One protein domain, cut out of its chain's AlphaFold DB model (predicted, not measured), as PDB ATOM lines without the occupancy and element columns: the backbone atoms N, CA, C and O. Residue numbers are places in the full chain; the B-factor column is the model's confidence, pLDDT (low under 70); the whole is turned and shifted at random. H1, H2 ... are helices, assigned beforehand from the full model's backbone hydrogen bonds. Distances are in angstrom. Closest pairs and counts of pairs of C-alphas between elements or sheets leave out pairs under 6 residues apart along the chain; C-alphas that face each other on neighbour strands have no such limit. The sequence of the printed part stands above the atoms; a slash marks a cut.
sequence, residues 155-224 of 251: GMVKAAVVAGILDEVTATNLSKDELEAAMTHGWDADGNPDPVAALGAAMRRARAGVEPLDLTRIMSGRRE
ATOM      1  N   GLY A 155      13.060 -49.275 -17.320       90.88
ATOM      2  CA  GLY A 155      14.118 -48.730 -18.175       90.88
ATOM      3  C   GLY A 155      14.622 -47.364 -17.706       90.88
ATOM      4  O   GLY A 155      15.819 -47.101 -17.768       90.88
ATOM      5  N   MET A 156      13.726 -46.530 -17.178       91.69
ATOM      6  CA  MET A 156      14.048 -45.206 -16.654       91.69
ATOM      7  C   MET A 156      14.816 -45.305 -15.334       91.69
ATOM      8  O   MET A 156      15.849 -44.661 -15.174       91.69
ATOM      9  N   VAL A 157      14.375 -46.195 -14.436       92.25
ATOM     10  CA  VAL A 157      15.093 -46.521 -13.191       92.25
ATOM     11  C   VAL A 157      16.520 -46.969 -13.505       92.25
ATOM     12  O   VAL A 157      17.479 -46.422 -12.968       92.25
ATOM     13  N   LYS A 158      16.678 -47.915 -14.438       92.69
ATOM     14  CA  LYS A 158      17.996 -48.411 -14.845       92.69
ATOM     15  C   LYS A 158      18.873 -47.308 -15.443       92.69
ATOM     16  O   LYS A 158      20.065 -47.272 -15.153       92.69
ATOM     17  N   ALA A 159      18.302 -46.423 -16.259       93.88
ATOM     18  CA  ALA A 159      19.032 -45.309 -16.856       93.88
ATOM     19  C   ALA A 159      19.555 -44.331 -15.792       93.88
ATOM     20  O   ALA A 159      20.733 -43.988 -15.827       93.88
ATOM     21  N   ALA A 160      18.724 -43.949 -14.818       91.75
ATOM     22  CA  ALA A 160      19.128 -43.063 -13.725       91.75
ATOM     23  C   ALA A 160      20.248 -43.665 -12.859       91.75
ATOM     24  O   ALA A 160      21.196 -42.965 -12.502       91.75
ATOM     25  N   VAL A 161      20.170 -44.970 -12.571       94.81
ATOM     26  CA  VAL A 161      21.181 -45.685 -11.773       94.81
ATOM     27  C   VAL A 161      22.501 -45.823 -12.529       94.81
ATOM     28  O   VAL A 161      23.556 -45.524 -11.977       94.81
ATOM     29  N   VAL A 162      22.470 -46.236 -13.803       95.19
ATOM     30  CA  VAL A 162      23.693 -46.370 -14.618       95.19
ATOM     31  C   VAL A 162      24.363 -45.017 -14.849       95.19
ATOM     32  O   VAL A 162      25.588 -44.942 -14.862       95.19
ATOM     33  N   ALA A 163      23.573 -43.955 -14.995       91.56
ATOM     34  CA  ALA A 163      24.081 -42.596 -15.112       91.56
ATOM     35  C   ALA A 163      24.679 -42.056 -13.802       91.56
ATOM     36  O   ALA A 163      25.256 -40.981 -13.824       91.56
ATOM     37  N   GLY A 164      24.554 -42.760 -12.670       92.25
ATOM     38  CA  GLY A 164      25.070 -42.306 -11.375       92.25
ATOM     39  C   GLY A 164      24.263 -41.170 -10.739       92.25
ATOM     40  O   GLY A 164      24.733 -40.564  -9.782       92.25
ATOM     41  N   ILE A 165      23.061 -40.885 -11.252       93.31
ATOM     42  CA  ILE A 165      22.195 -39.785 -10.797       93.31
ATOM     43  C   ILE A 165      21.537 -40.122  -9.457       93.31
ATOM     44  O   ILE A 165      21.396 -39.258  -8.599       93.31
ATOM     45  N   LEU A 166      21.140 -41.379  -9.258       91.00
ATOM     46  CA  LEU A 166      20.555 -41.880  -8.011       91.00
ATOM     47  C   LEU A 166      20.991 -43.327  -7.764       91.00
ATOM     48  O   LEU A 166      21.280 -44.068  -8.705       91.00
ATOM     49  N   ASP A 167      20.978 -43.758  -6.503       90.88
ATOM     50  CA  ASP A 167      21.122 -45.172  -6.161       90.88
ATOM     51  C   ASP A 167      19.841 -45.971  -6.481       90.88
ATOM     52  O   ASP A 167      18.740 -45.423  -6.592       90.88
ATOM     53  N   GLU A 168      19.978 -47.293  -6.613       86.88
ATOM     54  CA  GLU A 168      18.881 -48.195  -6.996       86.88
ATOM     55  C   GLU A 168      17.721 -48.193  -5.991       86.88
ATOM     56  O   GLU A 168      16.549 -48.250  -6.378       86.88
ATOM     57  N   VAL A 169      18.024 -48.078  -4.696       82.88
ATOM     58  CA  VAL A 169      17.003 -48.071  -3.646       82.88
ATOM     59  C   VAL A 169      16.177 -46.793  -3.733       82.88
ATOM     60  O   VAL A 169      14.959 -46.840  -3.580       82.88
ATOM     61  N   THR A 170      16.803 -45.655  -4.004       82.81
ATOM     62  CA  THR A 170      16.091 -44.388  -4.180       82.81
ATOM     63  C   THR A 170      15.298 -44.377  -5.486       82.81
ATOM     64  O   THR A 170      14.092 -44.130  -5.462       82.81
ATOM     65  N   ALA A 171      15.923 -44.727  -6.614       86.06
ATOM     66  CA  ALA A 171      15.302 -44.661  -7.939       86.06
ATOM     67  C   ALA A 171      14.052 -45.555  -8.073       86.06
ATOM     68  O   ALA A 171      13.068 -45.153  -8.687       86.06
ATOM     69  N   THR A 172      14.044 -46.739  -7.451       83.56
ATOM     70  CA  THR A 172      12.886 -47.663  -7.457       83.56
ATOM     71  C   THR A 172      11.689 -47.174  -6.633       83.56
ATOM     72  O   THR A 172      10.574 -47.686  -6.780       83.56
ATOM     73  N   ASN A 173      11.898 -46.188  -5.758       77.31
ATOM     74  CA  ASN A 173      10.864 -45.631  -4.889       77.31
ATOM     75  C   ASN A 173      10.316 -44.279  -5.375       77.31
ATOM     76  O   ASN A 173       9.361 -43.776  -4.771       77.31
ATOM     77  N   LEU A 174      10.873 -43.713  -6.450       79.19
ATOM     78  CA  LEU A 174      10.373 -42.493  -7.081       79.19
ATOM     79  C   LEU A 174       9.243 -42.781  -8.078       79.19
ATOM     80  O   LEU A 174       9.169 -43.854  -8.687       79.19
ATOM     81  N   SER A 175       8.353 -41.805  -8.234       78.31
ATOM     82  CA  SER A 175       7.402 -41.786  -9.342       78.31
ATOM     83  C   SER A 175       8.108 -41.513 -10.665       78.31
ATOM     84  O   SER A 175       9.260 -41.074 -10.689       78.31
ATOM     85  N   LYS A 176       7.403 -41.737 -11.775       82.44
ATOM     86  CA  LYS A 176       7.881 -41.341 -13.105       82.44
ATOM     87  C   LYS A 176       8.309 -39.868 -13.143       82.44
ATOM     88  O   LYS A 176       9.449 -39.587 -13.496       82.44
ATOM     89  N   ASP A 177       7.435 -38.959 -12.721       77.81
ATOM     90  CA  ASP A 177       7.671 -37.511 -12.768       77.81
ATOM     91  C   ASP A 177       8.809 -37.066 -11.842       77.81
ATOM     92  O   ASP A 177       9.603 -36.189 -12.178       77.81
ATOM     93  N   GLU A 178       8.911 -37.671 -10.660       81.44
ATOM     94  CA  GLU A 178       9.997 -37.395  -9.719       81.44
ATOM     95  C   GLU A 178      11.341 -37.860 -10.276       81.44
ATOM     96  O   GLU A 178      12.338 -37.146 -10.170       81.44
ATOM     97  N   LEU A 179      11.369 -39.046 -10.892       89.19
ATOM     98  CA  LEU A 179      12.570 -39.560 -11.530       89.19
ATOM     99  C   LEU A 179      12.938 -38.727 -12.765       89.19
ATOM    100  O   LEU A 179      14.119 -38.498 -13.010       89.19
ATOM    101  N   GLU A 180      11.953 -38.216 -13.503       90.94
ATOM    102  CA  GLU A 180      12.164 -37.294 -14.622       90.94
ATOM    103  C   GLU A 180      12.816 -35.993 -14.153       90.94
ATOM    104  O   GLU A 180      13.822 -35.557 -14.718       90.94
ATOM    105  N   ALA A 181      12.305 -35.411 -13.067       88.31
ATOM    106  CA  ALA A 181      12.879 -34.216 -12.462       88.31
ATOM    107  C   ALA A 181      14.311 -34.459 -11.955       88.31
ATOM    108  O   ALA A 181      15.192 -33.631 -12.193       88.31
ATOM    109  N   ALA A 182      14.569 -35.604 -11.312       90.62
ATOM    110  CA  ALA A 182      15.916 -36.000 -10.901       90.62
ATOM    111  C   ALA A 182      16.870 -36.134 -12.091       90.62
ATOM    112  O   ALA A 182      17.972 -35.600 -12.053       90.62
ATOM    113  N   MET A 183      16.452 -36.810 -13.161       93.06
ATOM    114  CA  MET A 183      17.276 -36.999 -14.357       93.06
ATOM    115  C   MET A 183      17.500 -35.701 -15.139       93.06
ATOM    116  O   MET A 183      18.510 -35.579 -15.822       93.06
ATOM    117  N   THR A 184      16.590 -34.732 -15.036       93.69
ATOM    118  CA  THR A 184      16.710 -33.432 -15.713       93.69
ATOM    119  C   THR A 184      17.659 -32.488 -14.975       93.69
ATOM    120  O   THR A 184      18.420 -31.759 -15.603       93.69
ATOM    121  N   HIS A 185      17.630 -32.500 -13.641       91.75
ATOM    122  CA  HIS A 185      18.338 -31.522 -12.804       91.75
ATOM    123  C   HIS A 185      19.469 -32.116 -11.957       91.75
ATOM    124  O   HIS A 185      20.067 -31.408 -11.152       91.75
ATOM    125  N   GLY A 186      19.754 -33.405 -12.112       91.94
ATOM    126  CA  GLY A 186      20.780 -34.133 -11.372       91.94
ATOM    127  C   GLY A 186      22.181 -34.010 -11.948       91.94
ATOM    128  O   GLY A 186      22.943 -34.961 -11.838       91.94
ATOM    129  N   TRP A 187      22.510 -32.896 -12.596       94.06
ATOM    130  CA  TRP A 187      23.795 -32.690 -13.262       94.06
ATOM    131  C   TRP A 187      24.430 -31.390 -12.776       94.06
ATOM    132  O   TRP A 187      23.732 -30.385 -12.619       94.06
ATOM    133  N   ASP A 188      25.742 -31.405 -12.551       92.88
ATOM    134  CA  ASP A 188      26.511 -30.198 -12.257       92.88
ATOM    135  C   ASP A 188      26.799 -29.377 -13.532       92.88
ATOM    136  O   ASP A 188      26.412 -29.736 -14.647       92.88
ATOM    137  N   ALA A 189      27.477 -28.239 -13.370       90.19
ATOM    138  CA  ALA A 189      27.812 -27.348 -14.483       90.19
ATOM    139  C   ALA A 189      28.757 -27.984 -15.522       90.19
ATOM    140  O   ALA A 189      28.776 -27.545 -16.672       90.19
ATOM    141  N   ASP A 190      29.510 -29.011 -15.125       91.88
ATOM    142  CA  ASP A 190      30.457 -29.738 -15.969       91.88
ATOM    143  C   ASP A 190      29.814 -30.983 -16.618       91.88
ATOM    144  O   ASP A 190      30.459 -31.689 -17.397       91.88
ATOM    145  N   GLY A 191      28.531 -31.240 -16.338       88.00
ATOM    146  CA  GLY A 191      27.774 -32.375 -16.859       88.00
ATOM    147  C   GLY A 191      28.036 -33.688 -16.121       88.00
ATOM    148  O   GLY A 191      27.674 -34.747 -16.636       88.00
ATOM    149  N   ASN A 192      28.651 -33.651 -14.935       94.62
ATOM    150  CA  ASN A 192      28.775 -34.830 -14.085       94.62
ATOM    151  C   ASN A 192      27.503 -35.030 -13.248       94.62
ATOM    152  O   ASN A 192      26.811 -34.060 -12.929       94.62
ATOM    153  N   PRO A 193      27.190 -36.276 -12.861       93.44
ATOM    154  CA  PRO A 193      26.072 -36.556 -11.970       93.44
ATOM    155  C   PRO A 193      26.222 -35.852 -10.615       93.44
ATOM    156  O   PRO A 193      27.240 -35.998  -9.938       93.44
ATOM    157  N   ASP A 194      25.164 -35.165 -10.192       92.94
ATOM    158  CA  ASP A 194      24.982 -34.587  -8.861       92.94
ATOM    159  C   ASP A 194      23.759 -35.241  -8.186       92.94
ATOM    160  O   ASP A 194      22.617 -34.785  -8.347       92.94
ATOM    161  N   PRO A 195      23.975 -36.313  -7.399       89.00
ATOM    162  CA  PRO A 195      22.896 -37.015  -6.712       89.00
ATOM    163  C   PRO A 195      22.135 -36.160  -5.696       89.00
ATOM    164  O   PRO A 195      20.963 -36.423  -5.413       89.00
ATOM    165  N   VAL A 196      22.776 -35.127  -5.139       86.31
ATOM    166  CA  VAL A 196      22.144 -34.228  -4.167       86.31
ATOM    167  C   VAL A 196      21.166 -33.303  -4.887       86.31
ATOM    168  O   VAL A 196      20.017 -33.163  -4.453       86.31
ATOM    169  N   ALA A 197      21.578 -32.723  -6.017       85.06
ATOM    170  CA  ALA A 197      20.699 -31.918  -6.861       85.06
ATOM    171  C   ALA A 197      19.547 -32.747  -7.451       85.06
ATOM    172  O   ALA A 197      18.399 -32.289  -7.436       85.06
ATOM    173  N   ALA A 198      19.831 -33.981  -7.883       87.75
ATOM    174  CA  ALA A 198      18.845 -34.920  -8.412       87.75
ATOM    175  C   ALA A 198      17.736 -35.208  -7.395       87.75
ATOM    176  O   ALA A 198      16.547 -35.044  -7.682       87.75
ATOM    177  N   LEU A 199      18.127 -35.575  -6.169       83.62
ATOM    178  CA  LEU A 199      17.185 -35.831  -5.087       83.62
ATOM    179  C   LEU A 199      16.399 -34.564  -4.732       83.62
ATOM    180  O   LEU A 199      15.179 -34.616  -4.584       83.62
ATOM    181  N   GLY A 200      17.068 -33.410  -4.657       80.19
ATOM    182  CA  GLY A 200      16.409 -32.129  -4.406       80.19
ATOM    183  C   GLY A 200      15.353 -31.779  -5.462       80.19
ATOM    184  O   GLY A 200      14.288 -31.267  -5.121       80.19
ATOM    185  N   ALA A 201      15.614 -32.076  -6.736       83.50
ATOM    186  CA  ALA A 201      14.679 -31.837  -7.829       83.50
ATOM    187  C   ALA A 201      13.486 -32.801  -7.816       83.50
ATOM    188  O   ALA A 201      12.348 -32.343  -7.928       83.50
ATOM    189  N   ALA A 202      13.725 -34.098  -7.593       82.12
ATOM    190  CA  ALA A 202      12.657 -35.076  -7.387       82.12
ATOM    191  C   ALA A 202      11.718 -34.650  -6.253       82.12
ATOM    192  O   ALA A 202      10.502 -34.711  -6.399       82.12
ATOM    193  N   MET A 203      12.265 -34.153  -5.142       72.94
ATOM    194  CA  MET A 203      11.452 -33.731  -3.999       72.94
ATOM    195  C   MET A 203      10.645 -32.464  -4.263       72.94
ATOM    196  O   MET A 203       9.480 -32.401  -3.882       72.94
ATOM    197  N   ARG A 204      11.222 -31.475  -4.959       70.44
ATOM    198  CA  ARG A 204      10.461 -30.295  -5.402       70.44
ATOM    199  C   ARG A 204       9.332 -30.675  -6.356       70.44
ATOM    200  O   ARG A 204       8.291 -30.029  -6.347       70.44
ATOM    201  N   ARG A 205       9.518 -31.726  -7.162       74.12
ATOM    202  CA  ARG A 205       8.463 -32.257  -8.032       74.12
ATOM    203  C   ARG A 205       7.388 -33.019  -7.254       74.12
ATOM    204  O   ARG A 205       6.224 -32.923  -7.627       74.12
ATOM    205  N   ALA A 206       7.779 -33.725  -6.191       60.75
ATOM    206  CA  ALA A 206       6.907 -34.524  -5.331       60.75
ATOM    207  C   ALA A 206       5.935 -33.699  -4.471       60.75
ATOM    208  O   ALA A 206       5.036 -34.285  -3.875       60.75
ATOM    209  N   ARG A 207       6.165 -32.385  -4.321       56.50
ATOM    210  CA  ARG A 207       5.359 -31.466  -3.507       56.50
ATOM    211  C   ARG A 207       5.642 -30.016  -3.900       56.50
ATOM    212  O   ARG A 207       6.765 -29.538  -3.730       56.50
ATOM    213  N   ALA A 208       4.608 -29.267  -4.270       43.03
ATOM    214  CA  ALA A 208       4.642 -27.817  -4.121       43.03
ATOM    215  C   ALA A 208       4.638 -27.477  -2.611       43.03
ATOM    216  O   ALA A 208       3.588 -27.280  -2.017       43.03
ATOM    217  N   GLY A 209       5.812 -27.473  -1.957       38.28
ATOM    218  CA  GLY A 209       5.982 -26.883  -0.616       38.28
ATOM    219  C   GLY A 209       6.384 -27.803   0.544       38.28
ATOM    220  O   GLY A 209       5.884 -27.619   1.650       38.28
ATOM    221  N   VAL A 210       7.288 -28.771   0.353       41.91
ATOM    222  CA  VAL A 210       7.755 -29.630   1.462       41.91
ATOM    223  C   VAL A 210       9.242 -29.486   1.738       41.91
ATOM    224  O   VAL A 210      10.070 -29.542   0.833       41.91
ATOM    225  N   GLU A 211       9.552 -29.331   3.025       45.88
ATOM    226  CA  GLU A 211      10.902 -29.183   3.558       45.88
ATOM    227  C   GLU A 211      11.733 -30.477   3.416       45.88
ATOM    228  O   GLU A 211      11.210 -31.579   3.618       45.88
ATOM    229  N   PRO A 212      13.052 -30.386   3.165       44.44
ATOM    230  CA  PRO A 212      13.937 -31.543   2.983       44.44
ATOM    231  C   PRO A 212      13.940 -32.562   4.140       44.44
ATOM    232  O   PRO A 212      14.241 -33.733   3.934       44.44
ATOM    233  N   LEU A 213      13.582 -32.170   5.365       46.06
ATOM    234  CA  LEU A 213      13.553 -33.074   6.526       46.06
ATOM    235  C   LEU A 213      12.409 -34.113   6.487       46.06
ATOM    236  O   LEU A 213      12.444 -35.089   7.236       46.06
ATOM    237  N   ASP A 214      11.433 -33.957   5.588       53.34
ATOM    238  CA  ASP A 214      10.295 -34.876   5.415       53.34
ATOM    239  C   ASP A 214      10.622 -36.085   4.498       53.34
ATOM    240  O   ASP A 214       9.818 -37.012   4.354       53.34
ATOM    241  N   LEU A 215      11.826 -36.119   3.910       52.25
ATOM    242  CA  LEU A 215      12.324 -37.138   2.967       52.25
ATOM    243  C   LEU A 215      12.226 -38.575   3.505       52.25
ATOM    244  O   LEU A 215      11.658 -39.463   2.863       52.25
ATOM    245  N   THR A 216      12.741 -38.807   4.714       58.19
ATOM    246  CA  THR A 216      12.743 -40.134   5.353       58.19
ATOM    247  C   THR A 216      11.324 -40.627   5.613       58.19
ATOM    248  O   THR A 216      11.048 -41.817   5.473       58.19
ATOM    249  N   ARG A 217      10.408 -39.711   5.945       57.03
ATOM    250  CA  ARG A 217       8.998 -40.005   6.217       57.03
ATOM    251  C   ARG A 217       8.231 -40.372   4.944       57.03
ATOM    252  O   ARG A 217       7.400 -41.279   4.971       57.03
ATOM    253  N   ILE A 218       8.482 -39.684   3.830       56.25
ATOM    254  CA  ILE A 218       7.841 -40.008   2.545       56.25
ATOM    255  C   ILE A 218       8.329 -41.378   2.061       56.25
ATOM    256  O   ILE A 218       7.520 -42.240   1.713       56.25
ATOM    257  N   MET A 219       9.644 -41.607   2.090       61.38
ATOM    258  CA  MET A 219      10.236 -42.873   1.655       61.38
ATOM    259  C   MET A 219       9.845 -44.050   2.555       61.38
ATOM    260  O   MET A 219       9.562 -45.130   2.040       61.38
ATOM    261  N   SER A 220       9.764 -43.861   3.877       63.72
ATOM    262  CA  SER A 220       9.281 -44.910   4.786       63.72
ATOM    263  C   SER A 220       7.823 -45.274   4.493       63.72
ATOM    264  O   SER A 220       7.506 -46.451   4.341       63.72
ATOM    265  N   GLY A 221       6.964 -44.277   4.269       63.66
ATOM    266  CA  GLY A 221       5.563 -44.489   3.911       63.66
ATOM    267  C   GLY A 221       5.333 -45.193   2.569       63.66
ATOM    268  O   GLY A 221       4.326 -45.882   2.377       63.66
ATOM    269  N   ARG A 222       6.260 -45.052   1.616       66.50
ATOM    270  CA  ARG A 222       6.197 -45.750   0.317       66.50
ATOM    271  C   ARG A 222       6.544 -47.234   0.418       66.50
ATOM    272  O   ARG A 222       6.055 -48.015  -0.399       66.50
ATOM    273  N   ARG A 223       7.305 -47.630   1.439       68.62
ATOM    274  CA  ARG A 223       7.703 -49.025   1.688       68.62
ATOM    275  C   ARG A 223       6.634 -49.854   2.403       68.62
ATOM    276  O   ARG A 223       6.756 -51.072   2.445       68.62
ATOM    277  N   GLU A 224       5.599 -49.220   2.948       70.00
ATOM    278  CA  GLU A 224       4.531 -49.920   3.670       70.00
ATOM    279  C   GLU A 224       3.623 -50.763   2.742       70.00
ATOM    280  O   GLU A 224       3.406 -50.374   1.579       70.00
TER     281      GLU A 224
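AT A GLANCE: This is residues 155 to 224 of the 251 residues of an uncharacterized protein of Nocardioides sp. SLBN-172 (UniProt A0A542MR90). H3 and H4 cross as a helical hairpin in the middle, H1 packs on H3 with short H2 beside it, and H5 lies at one end. Printed are 70 residues, with five named helices and no named strand. The all-helix whole is compact, radius of gyration of the C-alphas 11.4 A, spanning 34 by 24 by 16 A.

HOW THE PARTS SIT: H1, residues 155 to 162, touches H2, residues 168 to 171; the C-alphas of Val 157 and Ala 171 are closest, 5.6 A. H3, residues 176 to 185, and H4, residues 195 to 206, touch, opposite ways at a steep 43 degrees, closest C-alphas Ala 182 and Ala 198, 4.0 A. H4 only just touches H5, residues 212 to 223, with 3 pairs of C-alphas within 8 A. In H1, H3 and H4 every O i to N i+4 pair is within hydrogen-bond range; in H5, 6 of 8.

IN THESE COORDINATES: H1 begins at C-alpha 155 (14.118, -48.730, -18.175). H5, 18.6 A long, ends at C-alpha 223 (7.703, -49.025, 1.688).

THE WHOLE: The printed part has no cut. Residues 206 to 223 have pLDDT under 70.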